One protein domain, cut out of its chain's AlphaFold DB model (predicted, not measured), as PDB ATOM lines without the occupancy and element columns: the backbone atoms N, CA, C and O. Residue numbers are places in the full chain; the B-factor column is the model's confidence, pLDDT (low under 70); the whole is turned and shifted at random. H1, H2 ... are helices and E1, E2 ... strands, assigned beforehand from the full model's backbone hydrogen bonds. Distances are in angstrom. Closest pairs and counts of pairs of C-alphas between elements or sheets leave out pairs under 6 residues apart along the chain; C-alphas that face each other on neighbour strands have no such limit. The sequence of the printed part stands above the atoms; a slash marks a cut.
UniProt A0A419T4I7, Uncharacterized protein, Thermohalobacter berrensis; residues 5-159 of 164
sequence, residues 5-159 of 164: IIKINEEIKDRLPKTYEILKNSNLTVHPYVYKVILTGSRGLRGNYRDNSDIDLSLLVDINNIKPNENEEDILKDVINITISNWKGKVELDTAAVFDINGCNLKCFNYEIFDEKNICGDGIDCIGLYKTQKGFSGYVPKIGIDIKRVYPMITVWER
ATOM      1  N   ILE A   5       7.037  22.314  33.836       96.50
ATOM      2  CA  ILE A   5       7.783  21.839  35.006       96.50
ATOM      3  C   ILE A   5       9.149  22.518  35.005       96.50
ATOM      4  O   ILE A   5       9.913  22.366  34.052       96.50
ATOM      5  N   ILE A   6       9.471  23.221  36.085       96.69
ATOM      6  CA  ILE A   6      10.721  23.971  36.194       96.69
ATOM      7  C   ILE A   6      11.835  23.145  36.830       96.69
ATOM      8  O   ILE A   6      11.613  22.281  37.681       96.69
ATOM      9  N   LYS A   7      13.075  23.444  36.433       96.25
ATOM     10  CA  LYS A   7      14.270  22.902  37.077       96.25
ATOM     11  C   LYS A   7      14.645  23.779  38.270       96.25
ATOM     12  O   LYS A   7      14.988  24.942  38.091       96.25
ATOM     13  N   ILE A   8      14.610  23.202  39.466       97.12
ATOM     14  CA  ILE A   8      14.985  23.889  40.707       97.12
ATOM     15  C   ILE A   8      16.476  24.254  40.681       97.12
ATOM     16  O   ILE A   8      17.304  23.427  40.296       97.12
ATOM     17  N   ASN A   9      16.812  25.476  41.103       95.06
ATOM     18  CA  ASN A   9      18.188  25.939  41.264       95.06
ATOM     19  C   ASN A   9      18.952  25.010  42.228       95.06
ATOM     20  O   ASN A   9      18.519  24.767  43.359       95.06
ATOM     21  N   GLU A  10      20.095  24.488  41.778       93.94
ATOM     22  CA  GLU A  10      20.927  23.564  42.555       93.94
ATOM     23  C   GLU A  10      21.548  24.228  43.790       93.94
ATOM     24  O   GLU A  10      21.818  23.534  44.764       93.94
ATOM     25  N   GLU A  11      21.689  25.557  43.829       93.06
ATOM     26  CA  GLU A  11      22.174  26.277  45.019       93.06
ATOM     27  C   GLU A  11      21.286  26.048  46.256       93.06
ATOM     28  O   GLU A  11      21.752  26.106  47.397       93.06
ATOM     29  N   ILE A  12      20.000  25.734  46.053       95.94
ATOM     30  CA  ILE A  12      19.074  25.409  47.145       95.94
ATOM     31  C   ILE A  12      19.444  24.073  47.793       95.94
ATOM     32  O   ILE A  12      19.214  23.897  48.988       95.94
ATOM     33  N   LYS A  13      20.038  23.137  47.046       96.38
ATOM     34  CA  LYS A  13      20.380  21.801  47.546       96.38
ATOM     35  C   LYS A  13      21.308  21.865  48.753       96.38
ATOM     36  O   LYS A  13      21.060  21.179  49.740       96.38
ATOM     37  N   ASP A  14      22.331  22.708  48.692       93.88
ATOM     38  CA  ASP A  14      23.338  22.789  49.751       93.88
ATOM     39  C   ASP A  14      22.848  23.625  50.938       93.88
ATOM     40  O   ASP A  14      23.186  23.356  52.091       93.88
ATOM     41  N   ARG A  15      22.002  24.624  50.674       95.88
ATOM     42  CA  ARG A  15      21.556  25.591  51.685       95.88
ATOM     43  C   ARG A  15      20.283  25.170  52.404       95.88
ATOM     44  O   ARG A  15      20.115  25.458  53.584       95.88
ATOM     45  N   LEU A  16      19.378  24.506  51.692       96.94
ATOM     46  CA  LEU A  16      18.047  24.116  52.150       96.94
ATOM     47  C   LEU A  16      17.715  22.687  51.666       96.94
ATOM     48  O   LEU A  16      16.700  22.492  50.994       96.94
ATOM     49  N   PRO A  17      18.518  21.658  52.010       96.38
ATOM     50  CA  PRO A  17      18.445  20.325  51.394       96.38
ATOM     51  C   PRO A  17      17.055  19.682  51.473       96.38
ATOM     52  O   PRO A  17      16.527  19.195  50.477       96.38
ATOM     53  N   LYS A  18      16.407  19.750  52.642       96.62
ATOM     54  CA  LYS A  18      15.048  19.217  52.835       96.62
ATOM     55  C   LYS A  18      13.997  19.962  52.002       96.62
ATOM     56  O   LYS A  18      13.040  19.347  51.541       96.62
ATOM     57  N   THR A  19      14.154  21.274  51.814       97.50
ATOM     58  CA  THR A  19      13.259  22.075  50.965       97.50
ATOM     59  C   THR A  19      13.517  21.789  49.488       97.50
ATOM     60  O   THR A  19      12.565  21.596  48.737       97.50
ATOM     61  N   TYR A  20      14.784  21.667  49.079       97.62
ATOM     62  CA  TYR A  20      15.167  21.267  47.726       97.62
ATOM     63  C   TYR A  20      14.556  19.915  47.341       97.62
ATOM     64  O   TYR A  20      13.969  19.803  46.272       97.62
ATOM     65  N   GLU A  21      14.613  18.907  48.217       96.75
ATOM     66  CA  GLU A  21      13.987  17.603  47.954       96.75
ATOM     67  C   GLU A  21      12.473  17.707  47.738       96.75
ATOM     68  O   GLU A  21      11.932  17.056  46.846       96.75
ATOM     69  N   ILE A  22      11.782  18.538  48.526       97.31
ATOM     70  CA  ILE A  22      10.343  18.777  48.358       97.31
ATOM     71  C   ILE A  22      10.068  19.420  47.000       97.31
ATOM     72  O   ILE A  22       9.235  18.912  46.257       97.31
ATOM     73  N   LEU A  23      10.780  20.500  46.668       97.50
ATOM     74  CA  LEU A  23      10.596  21.238  45.416       97.50
ATOM     75  C   LEU A  23      10.945  20.388  44.188       97.50
ATOM     76  O   LEU A  23      10.263  20.449  43.171       97.50
ATOM     77  N   LYS A  24      11.989  19.561  44.283       96.25
ATOM     78  CA  LYS A  24      12.409  18.662  43.207       96.25
ATOM     79  C   LYS A  24      11.388  17.558  42.954       96.25
ATOM     80  O   LYS A  24      11.098  17.246  41.805       96.25
ATOM     81  N   ASN A  25      10.838  16.977  44.018       96.06
ATOM     82  CA  ASN A  25       9.891  15.865  43.919       96.06
ATOM     83  C   ASN A  25       8.443  16.323  43.687       96.06
ATOM     84  O   ASN A  25       7.590  15.497  43.366       96.06
ATOM     85  N   SER A  26       8.144  17.617  43.837       96.50
ATOM     86  CA  SER A  26       6.788  18.139  43.656       96.50
ATOM     87  C   SER A  26       6.378  18.320  42.196       96.50
ATOM     88  O   SER A  26       5.201  18.583  41.950       96.50
ATOM     89  N   ASN A  27       7.311  18.188  41.243       92.75
ATOM     90  CA  ASN A  27       7.134  18.587  39.843       92.75
ATOM     91  C   ASN A  27       6.601  20.022  39.724       92.75
ATOM     92  O   ASN A  27       5.634  20.263  38.995       92.75
ATOM     93  N   LEU A  28       7.209  20.960  40.461       97.12
ATOM     94  CA  LEU A  28       6.786  22.358  40.481       97.12
ATOM     95  C   LEU A  28       6.577  22.868  39.048       97.12
ATOM     96  O   LEU A  28       7.508  22.910  38.246       97.12
ATOM     97  N   THR A  29       5.323  23.182  38.730       97.69
ATOM     98  CA  THR A  29       4.872  23.566  37.393       97.69
ATOM     99  C   THR A  29       4.434  25.018  37.435       97.69
ATOM    100  O   THR A  29       3.656  25.377  38.311       97.69
ATOM    101  N   VAL A  30       4.892  25.844  36.499       97.56
ATOM    102  CA  VAL A  30       4.560  27.275  36.453       97.56
ATOM    103  C   VAL A  30       3.860  27.647  35.150       97.56
ATOM    104  O   VAL A  30       3.997  26.975  34.125       97.56
ATOM    105  N   HIS A  31       3.084  28.726  35.187       96.44
ATOM    106  CA  HIS A  31       2.469  29.314  33.996       96.44
ATOM    107  C   HIS A  31       3.531  30.044  33.144       96.44
ATOM    108  O   HIS A  31       4.426  30.652  33.723       96.44
ATOM    109  N   PRO A  32       3.429  30.081  31.798       94.19
ATOM    110  CA  PRO A  32       4.417  30.744  30.926       94.19
ATOM    111  C   PRO A  32       4.688  32.237  31.185       94.19
ATOM    112  O   PRO A  32       5.746  32.746  30.818       94.19
ATOM    113  N   TYR A  33       3.745  32.939  31.816       95.44
ATOM    114  CA  TYR A  33       3.923  34.334  32.243       95.44
ATOM    115  C   TYR A  33       4.757  34.481  33.522       95.44
ATOM    116  O   TYR A  33       5.189  35.586  33.837       95.44
ATOM    117  N   VAL A  34       5.019  33.392  34.250       96.56
ATOM    118  CA  VAL A  34       5.952  33.406  35.379       96.56
ATOM    119  C   VAL A  34       7.370  33.451  34.823       96.56
ATOM    120  O   VAL A  34       7.777  32.563  34.073       96.56
ATOM    121  N   TYR A  35       8.128  34.478  35.192       96.06
ATOM    122  CA  TYR A  35       9.537  34.599  34.810       96.06
ATOM    123  C   TYR A  35      10.484  34.249  35.957       96.06
ATOM    124  O   TYR A  35      11.640  33.922  35.707       96.06
ATOM    125  N   LYS A  36      10.011  34.279  37.207       97.19
ATOM    126  CA  LYS A  36      10.828  33.962  38.380       97.19
ATOM    127  C   LYS A  36       9.988  33.369  39.500       97.19
ATOM    128  O   LYS A  36       8.844  33.764  39.708       97.19
ATOM    129  N   VAL A  37      10.568  32.426  40.233       98.12
ATOM    130  CA  VAL A  37       9.985  31.841  41.442       98.12
ATOM    131  C   VAL A  37      10.914  32.106  42.610       98.12
ATOM    132  O   VAL A  37      12.095  31.754  42.576       98.12
ATOM    133  N   ILE A  38      10.359  32.695  43.660       97.88
ATOM    134  CA  ILE A  38      11.083  33.076  44.866       97.88
ATOM    135  C   ILE A  38      10.529  32.296  46.050       97.88
ATOM    136  O   ILE A  38       9.318  32.243  46.251       97.88
ATOM    137  N   LEU A  39      11.424  31.710  46.842       97.81
ATOM    138  CA  LEU A  39      11.105  31.043  48.098       97.81
ATOM    139  C   LEU A  39      11.329  32.001  49.265       97.81
ATOM    140  O   LEU A  39      12.402  32.594  49.407       97.81
ATOM    141  N   THR A  40      10.324  32.090  50.130       95.56
ATOM    142  CA  THR A  40      10.370  32.857  51.380       95.56
ATOM    143  C   THR A  40       9.937  31.976  52.558       95.56
ATOM    144  O   THR A  40       9.926  30.746  52.459       95.56
ATOM    145  N   GLY A  41       9.634  32.588  53.703       94.50
ATOM    146  CA  GLY A  41       9.043  31.883  54.835       94.50
ATOM    147  C   GLY A  41       9.993  30.923  55.552       94.50
ATOM    148  O   GLY A  41      11.216  30.969  55.401       94.50
ATOM    149  N   SER A  42       9.418  30.069  56.401       95.56
ATOM    150  CA  SER A  42      10.183  29.238  57.350       95.56
ATOM    151  C   SER A  42      11.023  28.145  56.680       95.56
ATOM    152  O   SER A  42      12.070  27.753  57.194       95.56
ATOM    153  N   ARG A  43      10.593  27.657  55.511       96.31
ATOM    154  CA  ARG A  43      11.347  26.688  54.700       96.31
ATOM    155  C   ARG A  43      12.376  27.323  53.768       96.31
ATOM    156  O   ARG A  43      13.162  26.586  53.168       96.31
ATOM    157  N   GLY A  44      12.362  28.650  53.644       96.62
ATOM    158  CA  GLY A  44      13.392  29.438  52.980       96.62
ATOM    159  C   GLY A  44      14.569  29.756  53.902       96.62
ATOM    160  O   GLY A  44      14.802  29.095  54.913       96.62
ATOM    161  N   LEU A  45      15.295  30.826  53.573       96.25
ATOM    162  CA  LEU A  45      16.481  31.263  54.321       96.25
ATOM    163  C   LEU A  45      16.185  31.718  55.758       96.25
ATOM    164  O   LEU A  45      17.097  31.770  56.577       96.25
ATOM    165  N   ARG A  46      14.924  32.032  56.087       94.19
ATOM    166  CA  ARG A  46      14.523  32.397  57.455       94.19
ATOM    167  C   ARG A  46      14.631  31.211  58.425       94.19
ATOM    168  O   ARG A  46      14.849  31.426  59.616       94.19
ATOM    169  N   GLY A  47      14.495  29.980  57.926       92.38
ATOM    170  CA  GLY A  47      14.616  28.756  58.716       92.38
ATOM    171  C   GLY A  47      13.527  28.571  59.785       92.38
ATOM    172  O   GLY A  47      12.463  29.191  59.749       92.38
ATOM    173  N   ASN A  48      13.818  27.706  60.766       92.62
ATOM    174  CA  ASN A  48      12.935  27.357  61.893       92.62
ATOM    175  C   ASN A  48      11.593  26.707  61.497       92.62
ATOM    176  O   ASN A  48      10.595  26.842  62.208       92.62
ATOM    177  N   TYR A  49      11.557  25.991  60.373       94.56
ATOM    178  CA  TYR A  49      10.380  25.226  59.963       94.56
ATOM    179  C   TYR A  49      10.184  23.957  60.806       94.56
ATOM    180  O   TYR A  49      11.126  23.371  61.340       94.56
ATOM    181  N   ARG A  50       8.934  23.504  60.874       95.25
ATOM    182  CA  ARG A  50       8.528  22.185  61.371       95.25
ATOM    183  C   ARG A  50       8.377  21.234  60.190       95.25
ATOM    184  O   ARG A  50       8.174  21.672  59.061       95.25
ATOM    185  N   ASP A  51       8.398  19.928  60.431       91.75
ATOM    186  CA  ASP A  51       8.322  18.942  59.342       91.75
ATOM    187  C   ASP A  51       7.074  19.081  58.456       91.75
ATOM    188  O   ASP A  51       7.149  18.753  57.270       91.75
ATOM    189  N   ASN A  52       5.981  19.630  58.992       93.62
ATOM    190  CA  ASN A  52       4.733  19.918  58.286       93.62
ATOM    191  C   ASN A  52       4.535  21.397  57.911       93.62
ATOM    192  O   ASN A  52       3.448  21.739  57.473       93.62
ATOM    193  N   SER A  53       5.531  22.268  58.100       96.38
ATOM    194  CA  SER A  53       5.436  23.662  57.650       96.38
ATOM    195  C   SER A  53       5.207  23.734  56.145       96.38
ATOM    196  O   SER A  53       5.722  22.886  55.406       96.38
ATOM    197  N   ASP A  54       4.517  24.779  55.718       95.81
ATOM    198  CA  ASP A  54       4.172  25.024  54.321       95.81
ATOM    199  C   ASP A  54       5.398  25.508  53.527       95.81
ATOM    200  O   ASP A  54       6.447  25.857  54.089       95.81
ATOM    201  N   ILE A  55       5.295  25.461  52.201       96.81
ATOM    202  CA  ILE A  55       6.252  26.072  51.275       96.81
ATOM    203  C   ILE A  55       5.662  27.401  50.803       96.81
ATOM    204  O   ILE A  55       4.626  27.389  50.151       96.81
ATOM    205  N   ASP A  56       6.341  28.517  51.075       96.25
ATOM    206  CA  ASP A  56       5.910  29.856  50.657       96.25
ATOM    207  C   ASP A  56       6.606  30.289  49.351       96.25
ATOM    208  O   ASP A  56       7.794  30.636  49.364       96.25
ATOM    209  N   LEU A  57       5.883  30.307  48.226       97.50
ATOM    210  CA  LEU A  57       6.392  30.767  46.928       97.50
ATOM    211  C   LEU A  57       5.743  32.075  46.467       97.50
ATOM    212  O   LEU A  57       4.531  32.264  46.516       97.50
ATOM    213  N   SER A  58       6.562  32.972  45.931       97.06
ATOM    214  CA  SER A  58       6.101  34.077  45.090       97.06
ATOM    215  C   SER A  58       6.415  33.758  43.633       97.06
ATOM    216  O   SER A  58       7.572  33.516  43.283       97.06
ATOM    217  N   LEU A  59       5.381  33.736  42.794       97.75
ATOM    218  CA  LEU A  59       5.467  33.534  41.351       97.75
ATOM    219  C   LEU A  59       5.467  34.913  40.693       97.75
ATOM    220  O   LEU A  59       4.417  35.543  40.610       97.75
ATOM    221  N   LEU A  60       6.627  35.410  40.274       96.94
ATOM    222  CA  LEU A  60       6.729  36.735  39.670       96.94
ATOM    223  C   LEU A  60       6.249  36.655  38.221       96.94
ATOM    224  O   LEU A  60       6.795  35.895  37.414       96.94
ATOM    225  N   VAL A  61       5.209  37.426  37.919       96.19
ATOM    226  CA  VAL A  61       4.491  37.431  36.647       96.19
ATOM    227  C   VAL A  61       4.900  38.639  35.820       96.19
ATOM    228  O   VAL A  61       4.939  39.773  36.295       96.19
ATOM    229  N   ASP A  62       5.198  38.374  34.559       93.69
ATOM    230  CA  ASP A  62       5.546  39.368  33.558       93.69
ATOM    231  C   ASP A  62       4.271  39.954  32.940       93.69
ATOM    232  O   ASP A  62       3.826  39.544  31.865       93.69
ATOM    233  N   ILE A  63       3.639  40.877  33.670       91.00
ATOM    234  CA  ILE A  63       2.353  41.463  33.262       91.00
ATOM    235  C   ILE A  63       2.452  42.291  31.975       91.00
ATOM    236  O   ILE A  63       1.482  42.378  31.230       91.00
ATOM    237  N   ASN A  64       3.636  42.824  31.657       88.31
ATOM    238  CA  ASN A  64       3.868  43.600  30.436       88.31
ATOM    239  C   ASN A  64       3.756  42.743  29.166       88.31
ATOM    240  O   ASN A  64       3.554  43.278  28.078       88.31
ATOM    241  N   ASN A  65       3.882  41.421  29.304       88.75
ATOM    242  CA  ASN A  65       3.754  40.462  28.213       88.75
ATOM    243  C   ASN A  65       2.358  39.825  28.114       88.75
ATOM    244  O   ASN A  65       2.132  39.016  27.211       88.75
ATOM    245  N   ILE A  66       1.416  40.186  28.996       88.69
ATOM    246  CA  ILE A  66       0.015  39.765  28.876       88.69
ATOM    247  C   ILE A  66      -0.593  40.418  27.633       88.69
ATOM    248  O   ILE A  66      -0.397  41.605  27.362       88.69
ATOM    249  N   LYS A  67      -1.324  39.637  26.832       86.81
ATOM    250  CA  LYS A  67      -1.891  40.146  25.580       86.81
ATOM    251  C   LYS A  67      -3.008  41.159  25.864       86.81
ATOM    252  O   LYS A  67      -3.780  40.949  26.793       86.81
ATOM    253  N   PRO A  68      -3.207  42.181  25.009       82.12
ATOM    254  CA  PRO A  68      -4.226  43.217  25.231       82.12
ATOM    255  C   PRO A  68      -5.673  42.714  25.359       82.12
ATOM    256  O   PRO A  68      -6.540  43.443  25.828       82.12
ATOM    257  N   ASN A  69      -5.960  41.502  24.883       87.56
ATOM    258  CA  ASN A  69      -7.279  40.875  24.940       87.56
ATOM    259  C   ASN A  69      -7.447  39.889  26.113       87.56
ATOM    260  O   ASN A  69      -8.502  39.267  26.219       87.56
ATOM    261  N   GLU A  70      -6.426  39.710  26.951       88.75
ATOM    262  CA  GLU A  70      -6.467  38.868  28.146       88.75
ATOM    263  C   GLU A  70      -6.699  39.739  29.390       88.75
ATOM    264  O   GLU A  70      -6.186  40.852  29.492       88.75
ATOM    265  N   ASN A  71      -7.495  39.247  30.340       91.69
ATOM    266  CA  ASN A  71      -7.720  39.930  31.610       91.69
ATOM    267  C   ASN A  71      -6.595  39.574  32.599       91.69
ATOM    268  O   ASN A  71      -6.325  38.397  32.832       91.69
ATOM    269  N   GLU A  72      -5.949  40.585  33.183       91.75
ATOM    270  CA  GLU A  72      -4.822  40.400  34.108       91.75
ATOM    271  C   GLU A  72      -5.190  39.543  35.329       91.75
ATOM    272  O   GLU A  72      -4.450  38.625  35.674       91.75
ATOM    273  N   GLU A  73      -6.345  39.782  35.956       94.06
ATOM    274  CA  GLU A  73      -6.795  39.007  37.118       94.06
ATOM    275  C   GLU A  73      -7.043  37.537  36.754       94.06
ATOM    276  O   GLU A  73      -6.616  36.647  37.495       94.06
ATOM    277  N   ASP A  74      -7.656  37.266  35.599       94.00
ATOM    278  CA  ASP A  74      -7.858  35.896  35.114       94.00
ATOM    279  C   ASP A  74      -6.519  35.186  34.861       94.00
ATOM    280  O   ASP A  74      -6.350  34.026  35.244       94.00
ATOM    281  N   ILE A  75      -5.532  35.887  34.294       95.19
ATOM    282  CA  ILE A  75      -4.182  35.346  34.100       95.19
ATOM    283  C   ILE A  75      -3.499  35.052  35.436       95.19
ATOM    284  O   ILE A  75      -2.925  33.976  35.612       95.19
ATOM    285  N   LEU A  76      -3.549  35.977  36.394       96.06
ATOM    286  CA  LEU A  76      -2.933  35.786  37.708       96.06
ATOM    287  C   LEU A  76      -3.601  34.645  38.490       96.06
ATOM    288  O   LEU A  76      -2.926  33.866  39.170       96.06
ATOM    289  N   LYS A  77      -4.918  34.492  38.346       95.56
ATOM    290  CA  LYS A  77      -5.664  33.348  38.871       95.56
ATOM    291  C   LYS A  77      -5.219  32.041  38.220       95.56
ATOM    292  O   LYS A  77      -4.967  31.062  38.925       95.56
ATOM    293  N   ASP A  78      -5.071  32.019  36.900       95.44
ATOM    294  CA  ASP A  78      -4.593  30.848  36.163       95.44
ATOM    295  C   ASP A  78      -3.151  30.475  36.527       95.44
ATOM    296  O   ASP A  78      -2.840  29.288  36.652       95.44
ATOM    297  N   VAL A  79      -2.280  31.458  36.781       96.75
ATOM    298  CA  VAL A  79      -0.917  31.242  37.295       96.75
ATOM    299  C   VAL A  79      -0.943  30.423  38.588       96.75
ATOM    300  O   VAL A  79      -0.207  29.437  38.725       96.75
ATOM    301  N   ILE A  80      -1.822  30.797  39.518       96.00
ATOM    302  CA  ILE A  80      -1.988  30.094  40.791       96.00
ATOM    303  C   ILE A  80      -2.595  28.709  40.581       96.00
ATOM    304  O   ILE A  80      -2.050  27.721  41.078       96.00
ATOM    305  N   ASN A  81      -3.663  28.610  39.788       95.12
ATOM    306  CA  ASN A  81      -4.347  27.347  39.521       95.12
ATOM    307  C   ASN A  81      -3.424  26.311  38.875       95.12
ATOM    308  O   ASN A  81      -3.427  25.154  39.294       95.12
ATOM    309  N   ILE A  82      -2.616  26.699  37.881       96.31
ATOM    310  CA  ILE A  82      -1.650  25.794  37.246       96.31
ATOM    311  C   ILE A  82      -0.657  25.267  38.279       96.31
ATOM    312  O   ILE A  82      -0.414  24.061  38.324       96.31
ATOM    313  N   THR A  83      -0.120  26.143  39.123       96.69
ATOM    314  CA  THR A  83       0.900  25.756  40.101       96.69
ATOM    315  C   THR A  83       0.324  24.824  41.166       96.69
ATOM    316  O   THR A  83       0.874  23.751  41.406       96.69
ATOM    317  N   ILE A  84      -0.823  25.182  41.754       94.69
ATOM    318  CA  ILE A  84      -1.466  24.398  42.819       94.69
ATOM    319  C   ILE A  84      -1.985  23.056  42.289       94.69
ATOM    320  O   ILE A  84      -1.720  22.021  42.893       94.69
ATOM    321  N   SER A  85      -2.680  23.033  41.146       94.94
ATOM    322  CA  SER A  85      -3.259  21.790  40.599       94.94
ATOM    323  C   SER A  85      -2.212  20.750  40.185       94.94
ATOM    324  O   SER A  85      -2.527  19.565  40.092       94.94
ATOM    325  N   ASN A  86      -0.970  21.181  39.946       96.31
ATOM    326  CA  ASN A  86       0.144  20.306  39.586       96.31
ATOM    327  C   ASN A  86       1.120  20.063  40.747       96.31
ATOM    328  O   ASN A  86       2.082  19.315  40.570       96.31
ATOM    329  N   TRP A  87       0.887  20.648  41.924       96.19
ATOM    330  CA  TRP A  87       1.747  20.464  43.087       96.19
ATOM    331  C   TRP A  87       1.645  19.036  43.633       96.19
ATOM    332  O   TRP A  87       0.576  18.576  44.028       96.19
ATOM    333  N   LYS A  88       2.785  18.334  43.691       96.56
ATOM    334  CA  LYS A  88       2.897  16.974  44.256       96.56
ATOM    335  C   LYS A  88       3.759  16.909  45.517       96.56
ATOM    336  O   LYS A  88       4.255  15.844  45.878       96.56
ATOM    337  N   GLY A  89       4.011  18.051  46.154       94.06
ATOM    338  CA  GLY A  89       4.819  18.098  47.366       94.06
ATOM    339  C   GLY A  89       4.096  17.478  48.561       94.06
ATOM    340  O   GLY A  89       2.874  17.482  48.648       94.06
ATOM    341  N   LYS A  90       4.874  16.961  49.515       94.25
ATOM    342  CA  LYS A  90       4.363  16.321  50.742       94.25
ATOM    343  C   LYS A  90       3.809  17.292  51.797       94.25
ATOM    344  O   LYS A  90       3.355  16.845  52.844       94.25
ATOM    345  N   VAL A  91       3.921  18.597  51.561       96.06
ATOM    346  CA  VAL A  91       3.421  19.674  52.429       96.06
ATOM    347  C   VAL A  91       2.611  20.660  51.598       96.06
ATOM    348  O   VAL A  91       2.710  20.642  50.368       96.06
ATOM    349  N   GLU A  92       1.817  21.495  52.262       95.31
ATOM    350  CA  GLU A  92       1.010  22.517  51.600       95.31
ATOM    351  C   GLU A  92       1.897  23.539  50.873       95.31
ATOM    352  O   GLU A  92       3.038  23.811  51.268       95.31
ATOM    353  N   LEU A  93       1.370  24.052  49.762       95.06
ATOM    354  CA  LEU A  93       1.987  25.106  48.975       95.06
ATOM    355  C   LEU A  93       1.201  26.398  49.181       95.06
ATOM    356  O   LEU A  93       0.088  26.544  48.677       95.06
ATOM    357  N   ASP A  94       1.841  27.344  49.848       94.69
ATOM    358  CA  ASP A  94       1.380  28.706  50.020       94.69
ATOM    359  C   ASP A  94       1.980  29.566  48.906       94.69
ATOM    360  O   ASP A  94       3.189  29.772  48.834       94.69
ATOM    361  N   THR A  95       1.149  30.037  47.974       95.19
ATOM    362  CA  THR A  95       1.641  30.741  46.782       95.19
ATOM    363  C   THR A  95       0.857  32.009  46.460       95.19
ATOM    364  O   THR A  95      -0.353  32.094  46.681       95.19
ATOM    365  N   ALA A  96       1.559  32.994  45.901       96.06
ATOM    366  CA  ALA A  96       0.982  34.219  45.355       96.06
ATOM    367  C   ALA A  96       1.589  34.538  43.983       96.06
ATOM    368  O   ALA A  96       2.787  34.352  43.772       96.06
ATOM    369  N   ALA A  97       0.763  35.023  43.057       97.19
ATOM    370  CA  ALA A  97       1.203  35.544  41.774       97.19
ATOM    371  C   ALA A  97       1.490  37.025  41.984       97.19
ATOM    372  O   ALA A  97       0.575  37.774  42.306       97.19
ATOM    373  N   VAL A  98       2.754  37.419  41.888       96.12
ATOM    374  CA  VAL A  98       3.244  38.758  42.228       96.12
ATOM    375  C   VAL A  98       3.579  39.495  40.945       96.12
ATOM    376  O   VAL A  98       4.215  38.929  40.061       96.12
ATOM    377  N   PHE A  99       3.186  40.757  40.845       94.62
ATOM    378  CA  PHE A  99       3.479  41.587  39.685       94.62
ATOM    379  C   PHE A  99       3.991  42.962  40.093       94.62
ATOM    380  O   PHE A  99       3.781  43.437  41.212       94.62
ATOM    381  N   ASP A 100       4.705  43.578  39.160       91.94
ATOM    382  CA  ASP A 100       5.278  44.901  39.323       91.94
ATOM    383  C   ASP A 100       4.249  45.977  39.003       91.94
ATOM    384  O   ASP A 100       3.725  46.016  37.895       91.94
ATOM    385  N   ILE A 101       3.990  46.873  39.949       89.81
ATOM    386  CA  ILE A 101       3.033  47.966  39.737       89.81
ATOM    387  C   ILE A 101       3.698  49.265  39.277       89.81
ATOM    388  O   ILE A 101       3.017  50.170  38.804       89.81
ATOM    389  N   ASN A 102       5.020  49.368  39.430       87.06
ATOM    390  CA  ASN A 102       5.802  50.581  39.185       87.06
ATOM    391  C   ASN A 102       6.759  50.442  37.987       87.06
ATOM    392  O   ASN A 102       7.452  51.399  37.647       87.06
ATOM    393  N   GLY A 103       6.833  49.265  37.356       86.19
ATOM    394  CA  GLY A 103       7.701  48.998  36.204       86.19
ATOM    395  C   GLY A 103       9.198  49.017  36.539       86.19
ATOM    396  O   GLY A 103      10.026  49.357  35.698       86.19
ATOM    397  N   CYS A 104       9.565  48.683  37.776       87.19
ATOM    398  CA  CYS A 104      10.951  48.620  38.247       87.19
ATOM    399  C   CYS A 104      11.625  47.250  38.038       87.19
ATOM    400  O   CYS A 104      12.762  47.051  38.478       87.19
ATOM    401  N   ASN A 105      10.934  46.322  37.379       86.31
ATOM    402  CA  ASN A 105      11.237  44.904  37.198       86.31
ATOM    403  C   ASN A 105      11.503  44.150  38.505       86.31
ATOM    404  O   ASN A 105      12.293  43.209  38.521       86.31
ATOM    405  N   LEU A 106      10.900  44.597  39.612       88.62
ATOM    406  CA  LEU A 106      11.074  43.997  40.942       88.62
ATOM    407  C   LEU A 106      12.541  43.698  41.302       88.62
ATOM    408  O   LEU A 106      12.834  42.678  41.921       88.62
ATOM    409  N   LYS A 107      13.480  44.589  40.945       87.12
ATOM    410  CA  LYS A 107      14.934  44.386  41.146       87.12
ATOM    411  C   LYS A 107      15.321  43.985  42.571       87.12
ATOM    412  O   LYS A 107      16.305  43.273  42.754       87.12
ATOM    413  N   CYS A 108      14.553  44.401  43.577       88.12
ATOM    414  CA  CYS A 108      14.751  43.997  44.965       88.12
ATOM    415  C   CYS A 108      14.664  42.464  45.160       88.12
ATOM    416  O   CYS A 108      15.406  41.916  45.973       88.12
ATOM    417  N   PHE A 109      13.877  41.744  44.354       91.06
ATOM    418  CA  PHE A 109      13.757  40.277  44.378       91.06
ATOM    419  C   PHE A 109      14.972  39.527  43.805       91.06
ATOM    420  O   PHE A 109      14.995  38.298  43.818       91.06
ATOM    421  N   ASN A 110      16.003  40.237  43.337       89.62
ATOM    422  CA  ASN A 110      17.258  39.629  42.881       89.62
ATOM    423  C   ASN A 110      18.264  39.387  44.011       89.62
ATOM    424  O   ASN A 110      19.307  38.779  43.778       89.62
ATOM    425  N   TYR A 111      17.963  39.861  45.218       90.69
ATOM    426  CA  TYR A 111      18.868  39.802  46.355       90.69
ATOM    427  C   TYR A 111      18.238  39.015  47.496       90.69
ATOM    428  O   TYR A 111      17.031  39.052  47.719       90.69
ATOM    429  N   GLU A 112      19.072  38.315  48.252       92.56
ATOM    430  CA  GLU A 112      18.607  37.477  49.362       92.56
ATOM    431  C   GLU A 112      18.375  38.256  50.648       92.56
ATOM    432  O   GLU A 112      17.632  37.823  51.532       92.56
ATOM    433  N   ILE A 113      19.045  39.400  50.745       91.62
ATOM    434  CA  ILE A 113      19.012  40.331  51.861       91.62
ATOM    435  C   ILE A 113      18.558  41.669  51.301       91.62
ATOM    436  O   ILE A 113      18.878  42.033  50.168       91.62
ATOM    437  N   PHE A 114      17.793  42.386  52.110       88.56
ATOM    438  CA  PHE A 114      17.312  43.699  51.750       88.56
ATOM    439  C   PHE A 114      18.477  44.687  51.564       88.56
ATOM    440  O   PHE A 114      19.341  44.804  52.434       88.56
ATOM    441  N   ASP A 115      18.451  45.420  50.452       86.38
ATOM    442  CA  ASP A 115      19.370  46.516  50.150       86.38
ATOM    443  C   ASP A 115      18.569  47.749  49.720       86.38
ATOM    444  O   ASP A 115      17.859  47.731  48.710       86.38
ATOM    445  N   GLU A 116      18.712  48.837  50.478       85.31
ATOM    446  CA  GLU A 116      18.031  50.111  50.221       85.31
ATOM    447  C   GLU A 116      18.363  50.693  48.846       85.31
ATOM    448  O   GLU A 116      17.529  51.375  48.260       85.31
ATOM    449  N   LYS A 117      19.537  50.388  48.280       84.69
ATOM    450  CA  LYS A 117      19.930  50.882  46.949       84.69
ATOM    451  C   LYS A 117      19.148  50.238  45.808       84.69
ATOM    452  O   LYS A 117      19.123  50.781  44.707       84.69
ATOM    453  N   ASN A 118      18.543  49.079  46.056       81.38
ATOM    454  CA  ASN A 118      17.862  48.262  45.054       81.38
ATOM    455  C   ASN A 118      16.337  48.253  45.240       81.38
ATOM    456  O   ASN A 118      15.638  47.425  44.649       81.38
ATOM    457  N   ILE A 119      15.819  49.157  46.072       83.44
ATOM    458  CA  ILE A 119      14.400  49.256  46.374       83.44
ATOM    459  C   ILE A 119      13.621  49.872  45.208       83.44
ATOM    460  O   ILE A 119      14.089  50.770  44.509       83.44
ATOM    461  N   CYS A 120      12.414  49.364  44.993       79.44
ATOM    462  CA  CYS A 120      11.477  49.929  44.040       79.44
ATOM    463  C   CYS A 120      10.621  50.994  44.736       79.44
ATOM    464  O   CYS A 120       9.904  50.671  45.684       79.44
ATOM    465  N   GLY A 121      10.697  52.247  44.280       77.88
ATOM    466  CA  GLY A 121       9.987  53.362  44.913       77.88
ATOM    467  C   GLY A 121      10.492  53.642  46.332       77.88
ATOM    468  O   GLY A 121      11.697  53.699  46.561       77.88
ATOM    469  N   ASP A 122       9.575  53.806  47.284       79.19
ATOM    470  CA  ASP A 122       9.861  53.953  48.720       79.19
ATOM    471  C   ASP A 122       9.891  52.606  49.473       79.19
ATOM    472  O   ASP A 122      10.127  52.568  50.681       79.19
ATOM    473  N   GLY A 123       9.687  51.490  48.760       77.06
ATOM    474  CA  GLY A 123       9.637  50.144  49.331       77.06
ATOM    475  C   GLY A 123       8.287  49.715  49.873       77.06
ATOM    476  O   GLY A 123       8.159  48.562  50.291       77.06
ATOM    477  N   ILE A 124       7.300  50.602  49.858       81.75
ATOM    478  CA  ILE A 124       5.933  50.318  50.266       81.75
ATOM    479  C   ILE A 124       5.095  50.233  48.999       81.75
ATOM    480  O   ILE A 124       5.272  51.018  48.073       81.75
ATOM    481  N   ASP A 125       4.197  49.251  48.932       81.44
ATOM    482  CA  ASP A 125       3.298  49.093  47.783       81.44
ATOM    483  C   ASP A 125       4.041  49.085  46.444       81.44
ATOM    484  O   ASP A 125       3.606  49.696  45.481       81.44
ATOM    485  N   CYS A 126       5.191  48.415  46.365       85.56
ATOM    486  CA  CYS A 126       5.913  48.266  45.102       85.56
ATOM    487  C   CYS A 126       5.484  47.033  44.300       85.56
ATOM    488  O   CYS A 126       5.930  46.851  43.169       85.56
ATOM    489  N   ILE A 127       4.609  46.205  44.879       91.19
ATOM    490  CA  ILE A 127       4.093  44.984  44.267       91.19
ATOM    491  C   ILE A 127       2.573  44.902  44.405       91.19
ATOM    492  O   ILE A 127       1.999  45.325  45.415       91.19
ATOM    493  N   GLY A 128       1.947  44.289  43.409       93.38
ATOM    494  CA  GLY A 128       0.592  43.763  43.480       93.38
ATOM    495  C   GLY A 128       0.628  42.238  43.527       93.38
ATOM    496  O   GLY A 128       1.656  41.620  43.225       93.38
ATOM    497  N   LEU A 129      -0.475  41.609  43.934       94.94
ATOM    498  CA  LEU A 129      -0.582  40.156  43.894       94.94
ATOM    499  C   LEU A 129      -1.990  39.633  43.635       94.94
ATOM    500  O   LEU A 129      -2.985  40.298  43.906       94.94
ATOM    501  N   TYR A 130      -2.055  38.380  43.200       95.94
ATOM    502  CA  TYR A 130      -3.221  37.517  43.335       95.94
ATOM    503  C   TYR A 130      -2.873  36.347  44.253       95.94
ATOM    504  O   TYR A 130      -1.811  35.732  44.112       95.94
ATOM    505  N   LYS A 131      -3.757  36.009  45.193       92.00
ATOM    506  CA  LYS A 131      -3.569  34.852  46.082       92.00
ATOM    507  C   LYS A 131      -4.884  34.154  46.387       92.00
ATOM    508  O   LYS A 131      -5.933  34.793  46.458       92.00
ATOM    509  N   THR A 132      -4.784  32.857  46.656       84.00
ATOM    510  CA  THR A 132      -5.890  32.012  47.114       84.00
ATOM    511  C   THR A 132      -5.490  31.342  48.426       84.00
ATOM    512  O   THR A 132      -4.800  30.328  48.414       84.00
ATOM    513  N   GLN A 133      -5.868  31.915  49.570       74.31
ATOM    514  CA  GLN A 133      -5.558  31.357  50.894       74.31
ATOM    515  C   GLN A 133      -6.642  31.689  51.917       74.31
ATOM    516  O   GLN A 133      -7.108  32.824  51.981       74.31
ATOM    517  N   LYS A 134      -6.969  30.718  52.785       67.44
ATOM    518  CA  LYS A 134      -7.750  30.909  54.027       67.44
ATOM    519  C   LYS A 134      -9.022  31.757  53.847       67.44
ATOM    520  O   LYS A 134      -9.267  32.694  54.599       67.44
ATOM    521  N   GLY A 135      -9.827  31.428  52.834       72.12
ATOM    522  CA  GLY A 135     -11.094  32.116  52.547       72.12
ATOM    523  C   GLY A 135     -10.961  33.424  51.761       72.12
ATOM    524  O   GLY A 135     -11.977  34.034  51.443       72.12
ATOM    525  N   PHE A 136      -9.742  33.836  51.404       78.94
ATOM    526  CA  PHE A 136      -9.488  34.947  50.496       78.94
ATOM    527  C   PHE A 136      -9.029  34.430  49.130       78.94
ATOM    528  O   PHE A 136      -8.078  33.653  49.033       78.94
ATOM    529  N   SER A 137      -9.700  34.891  48.080       85.75
ATOM    530  CA  SER A 137      -9.316  34.705  46.683       85.75
ATOM    531  C   SER A 137      -9.508  36.043  46.001       85.75
ATOM    532  O   SER A 137     -10.647  36.491  45.877       85.75
ATOM    533  N   GLY A 138      -8.427  36.698  45.593       91.44
ATOM    534  CA  GLY A 138      -8.587  38.007  44.981       91.44
ATOM    535  C   GLY A 138      -7.310  38.666  44.508       91.44
ATOM    536  O   GLY A 138      -6.204  38.359  44.964       91.44
ATOM    537  N   TYR A 139      -7.535  39.602  43.596       93.12
ATOM    538  CA  TYR A 139      -6.573  40.553  43.077       93.12
ATOM    539  C   TYR A 139      -6.373  41.721  44.051       93.12
ATOM    540  O   TYR A 139      -7.330  42.344  44.512       93.12
ATOM    541  N   VAL A 140      -5.117  42.012  44.374       91.88
ATOM    542  CA  VAL A 140      -4.709  43.078  45.291       91.88
ATOM    543  C   VAL A 140      -3.623  43.912  44.605       91.88
ATOM    544  O   VAL A 140      -2.448  43.549  44.664       91.88
ATOM    545  N   PRO A 141      -3.976  45.037  43.957       87.12
ATOM    546  CA  PRO A 141      -3.015  45.848  43.208       87.12
ATOM    547  C   PRO A 141      -2.051  46.628  44.107       87.12
ATOM    548  O   PRO A 141      -0.982  47.010  43.660       87.12
ATOM    549  N   LYS A 142      -2.407  46.875  45.371       88.69
ATOM    550  CA  LYS A 142      -1.526  47.488  46.375       88.69
ATOM    551  C   LYS A 142      -1.690  46.749  47.685       88.69
ATOM    552  O   LYS A 142      -2.777  46.741  48.260       88.69
ATOM    553  N   ILE A 143      -0.633  46.076  48.115       85.69
ATOM    554  CA  ILE A 143      -0.734  45.078  49.184       85.69
ATOM    555  C   ILE A 143      -0.561  45.650  50.596       85.69
ATOM    556  O   ILE A 143      -0.799  44.946  51.574       85.69
ATOM    557  N   GLY A 144      -0.165  46.911  50.719       85.44
ATOM    558  CA  GLY A 144       0.030  47.630  51.973       85.44
ATOM    559  C   GLY A 144       1.258  47.189  52.767       85.44
ATOM    560  O   GLY A 144       1.266  47.363  53.987       85.44
ATOM    561  N   ILE A 145       2.263  46.558  52.141       84.00
ATOM    562  CA  ILE A 145       3.429  46.023  52.866       84.00
ATOM    563  C   ILE A 145       4.712  46.780  52.538       84.00
ATOM    564  O   ILE A 145       4.953  47.167  51.398       84.00
ATOM    565  N   ASP A 146       5.568  46.872  53.552       89.38
ATOM    566  CA  ASP A 146       6.985  47.187  53.402       89.38
ATOM    567  C   ASP A 146       7.735  45.944  52.896       89.38
ATOM    568  O   ASP A 146       7.757  44.898  53.563       89.38
ATOM    569  N   ILE A 147       8.367  46.063  51.725       88.06
ATOM    570  CA  ILE A 147       9.103  44.982  51.068       88.06
ATOM    571  C   ILE A 147      10.227  44.413  51.942       88.06
ATOM    572  O   ILE A 147      10.537  43.223  51.841       88.06
ATOM    573  N   LYS A 148      10.776  45.201  52.880       90.00
ATOM    574  CA  LYS A 148      11.788  44.747  53.852       90.00
ATOM    575  C   LYS A 148      11.326  43.512  54.632       90.00
ATOM    576  O   LYS A 148      12.144  42.683  55.024       90.00
ATOM    577  N   ARG A 149      10.013  43.351  54.837       89.38
ATOM    578  CA  ARG A 149       9.421  42.255  55.628       89.38
ATOM    579  C   ARG A 149       9.371  40.911  54.896       89.38
ATOM    580  O   ARG A 149       9.179  39.881  55.552       89.38
ATOM    581  N   VAL A 150       9.533  40.917  53.571       89.19
ATOM    582  CA  VAL A 150       9.536  39.705  52.731       89.19
ATOM    583  C   VAL A 150      10.846  38.925  52.887       89.19
ATOM    584  O   VAL A 150      10.849  37.698  52.829       89.19
ATOM    585  N   TYR A 151      11.947  39.620  53.172       91.69
ATOM    586  CA  TYR A 151      13.276  39.034  53.328       91.69
ATOM    587  C   TYR A 151      13.426  38.169  54.599       91.69
ATOM    588  O   TYR A 151      12.704  38.357  55.590       91.69
ATOM    589  N   PRO A 152      14.397  37.238  54.629       94.94
ATOM    590  CA  PRO A 152      15.282  36.857  53.525       94.94
ATOM    591  C   PRO A 152      14.584  35.944  52.508       94.94
ATOM    592  O   PRO A 152      13.633  35.237  52.849       94.94
ATOM    593  N   MET A 153      15.081  35.937  51.273       95.31
ATOM    594  CA  MET A 153      14.500  35.171  50.168       95.31
ATOM    595  C   MET A 153      15.565  34.496  49.305       95.31
ATOM    596  O   MET A 153      16.732  34.862  49.368       95.31
ATOM    597  N   ILE A 154      15.176  33.500  48.512       96.44
ATOM    598  CA  ILE A 154      16.081  32.811  47.584       96.44
ATOM    599  C   ILE A 154      15.363  32.464  46.281       96.44
ATOM    600  O   ILE A 154      14.196  32.064  46.291       96.44
ATOM    601  N   THR A 155      16.065  32.593  45.157       97.25
ATOM    602  CA  THR A 155      15.536  32.234  43.837       97.25
ATOM    603  C   THR A 155      15.490  30.719  43.666       97.25
ATOM    604  O   THR A 155      16.519  30.044  43.671       97.25
ATOM    605  N   VAL A 156      14.283  30.190  43.463       97.62
ATOM    606  CA  VAL A 156      14.027  28.777  43.143       97.62
ATOM    607  C   VAL A 156      14.276  28.493  41.680       97.62
ATOM    608  O   VAL A 156      14.826  27.450  41.335       97.62
ATOM    609  N   TRP A 157      13.849  29.410  40.828       97.38
ATOM    610  CA  TRP A 157      13.986  29.303  39.391       97.38
ATOM    611  C   TRP A 157      13.819  30.682  38.780       97.38
ATOM    612  O   TRP A 157      13.052  31.507  39.275       97.38
ATOM    613  N   GLU A 158      14.515  30.901  37.680       95.75
ATOM    614  CA  GLU A 158      14.374  32.075  36.843       95.75
ATOM    615  C   GLU A 158      14.400  31.600  35.396       95.75
ATOM    616  O   GLU A 158      15.195  30.726  35.025       95.75
ATOM    617  N   ARG A 159      13.483  32.132  34.594       92.88
ATOM    618  CA  ARG A 159      13.409  31.846  33.171       92.88
ATOM    619  C   ARG A 159      14.732  32.275  32.556       92.88
ATOM    620  O   ARG A 159      15.090  33.442  32.606       92.88
TER     621      ARG A 159
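Overview. This is residues 5 to 159 of the 164 residues of an uncharacterized protein of Thermohalobacter berrensis (UniProt A0A419T4I7). One twisted sheet of six strands has the long helix H3 packed along one face, over E3 and E4, while H4 and the long links of residues 111 to 126 and 141 to 153 lie round the side away from H3. The short helices H1 and H2 make a corner near the edge strand E6. The 155 printed residues include four named helices and six named strands, in the chain order H1 H2 E1 E2 H3 E3 H4 E4 E5 E6; the sheet is mixed, E5 E4 E3 E2 E1 E6 from edge to edge. The class is mixed, helices and strands, with 71 residues, under half, in named elements. The whole is compact, with a radius of gyration of the C-alphas of 14.8 A, and rounded, spanning 39 by 35 by 30 A.

Arrangement. E3, residues 93 to 100, is parallel to E2, residues 55 to 61, at 26 degrees, with N 57 and O 94 2.8 A apart. E2 forms an antiparallel hairpin with E1, residues 34 to 40, where N 38 and O 58 are 2.9 A apart. E6, residues 154 to 158, is antiparallel to E1, with N 37 and O 157 at 2.8 A. E4, residues 127 to 133, is antiparallel to E3, with N 130 and O 97 at 2.8 A. E5, residues 136 to 140, forms a hairpin with E4, with N 140 and O 129 at 2.8 A. From edge to edge the strands' lines turn by 74 degrees. H3, residues 72 to 85, is on the sheet at a height of 8.0 A, in two layers, a helix on one face of a sheet. It runs along the strands, at 26 degrees to E3 on the local plane; it lies over E3 and only just over E4, on which 3 of its C-alphas fall. The closest C-alphas of H3 and E3 are those of Leu 76 and Ala 97, 5.8 A apart. E2, H3 and E3 form a strand-helix-strand unit, two parallel neighbour strands with a helix between, with a right-handed crossover. H1, residues 11 to 15, H2, residues 17 to 25, and H4, residues 107 to 110, only graze the sheet. H1 and H2 touch only at the corner, with C-alphas 13 and 20 closest at 5.2 A. In H2 and H3 every O i to N i+4 pair is within hydrogen-bond range; H1 has 0 of 1, beside 1 of 2 O i to N i+3 pairs, and H4 is too short for an i+4 pair.

Along the chain. E3 is 22.3 A long, H3 19.8 A, E2 18.6 A, E4 18.0 A and E1 16.6 A. C-alpha 11 begins H1 at (22.174, 26.277, 45.019), and C-alpha 158 ends E6 at (14.374, 32.075, 36.843).

Size, cuts and confidence. The C-alphas farthest apart, those of Asn 48 and Asn 69, are 44.2 A apart. The printed part has no cut. The links E1 to E2, H4 to E4 and E5 to E6 are long. Mean pLDDT of the printed part is 92.2; residue 134 is under 70.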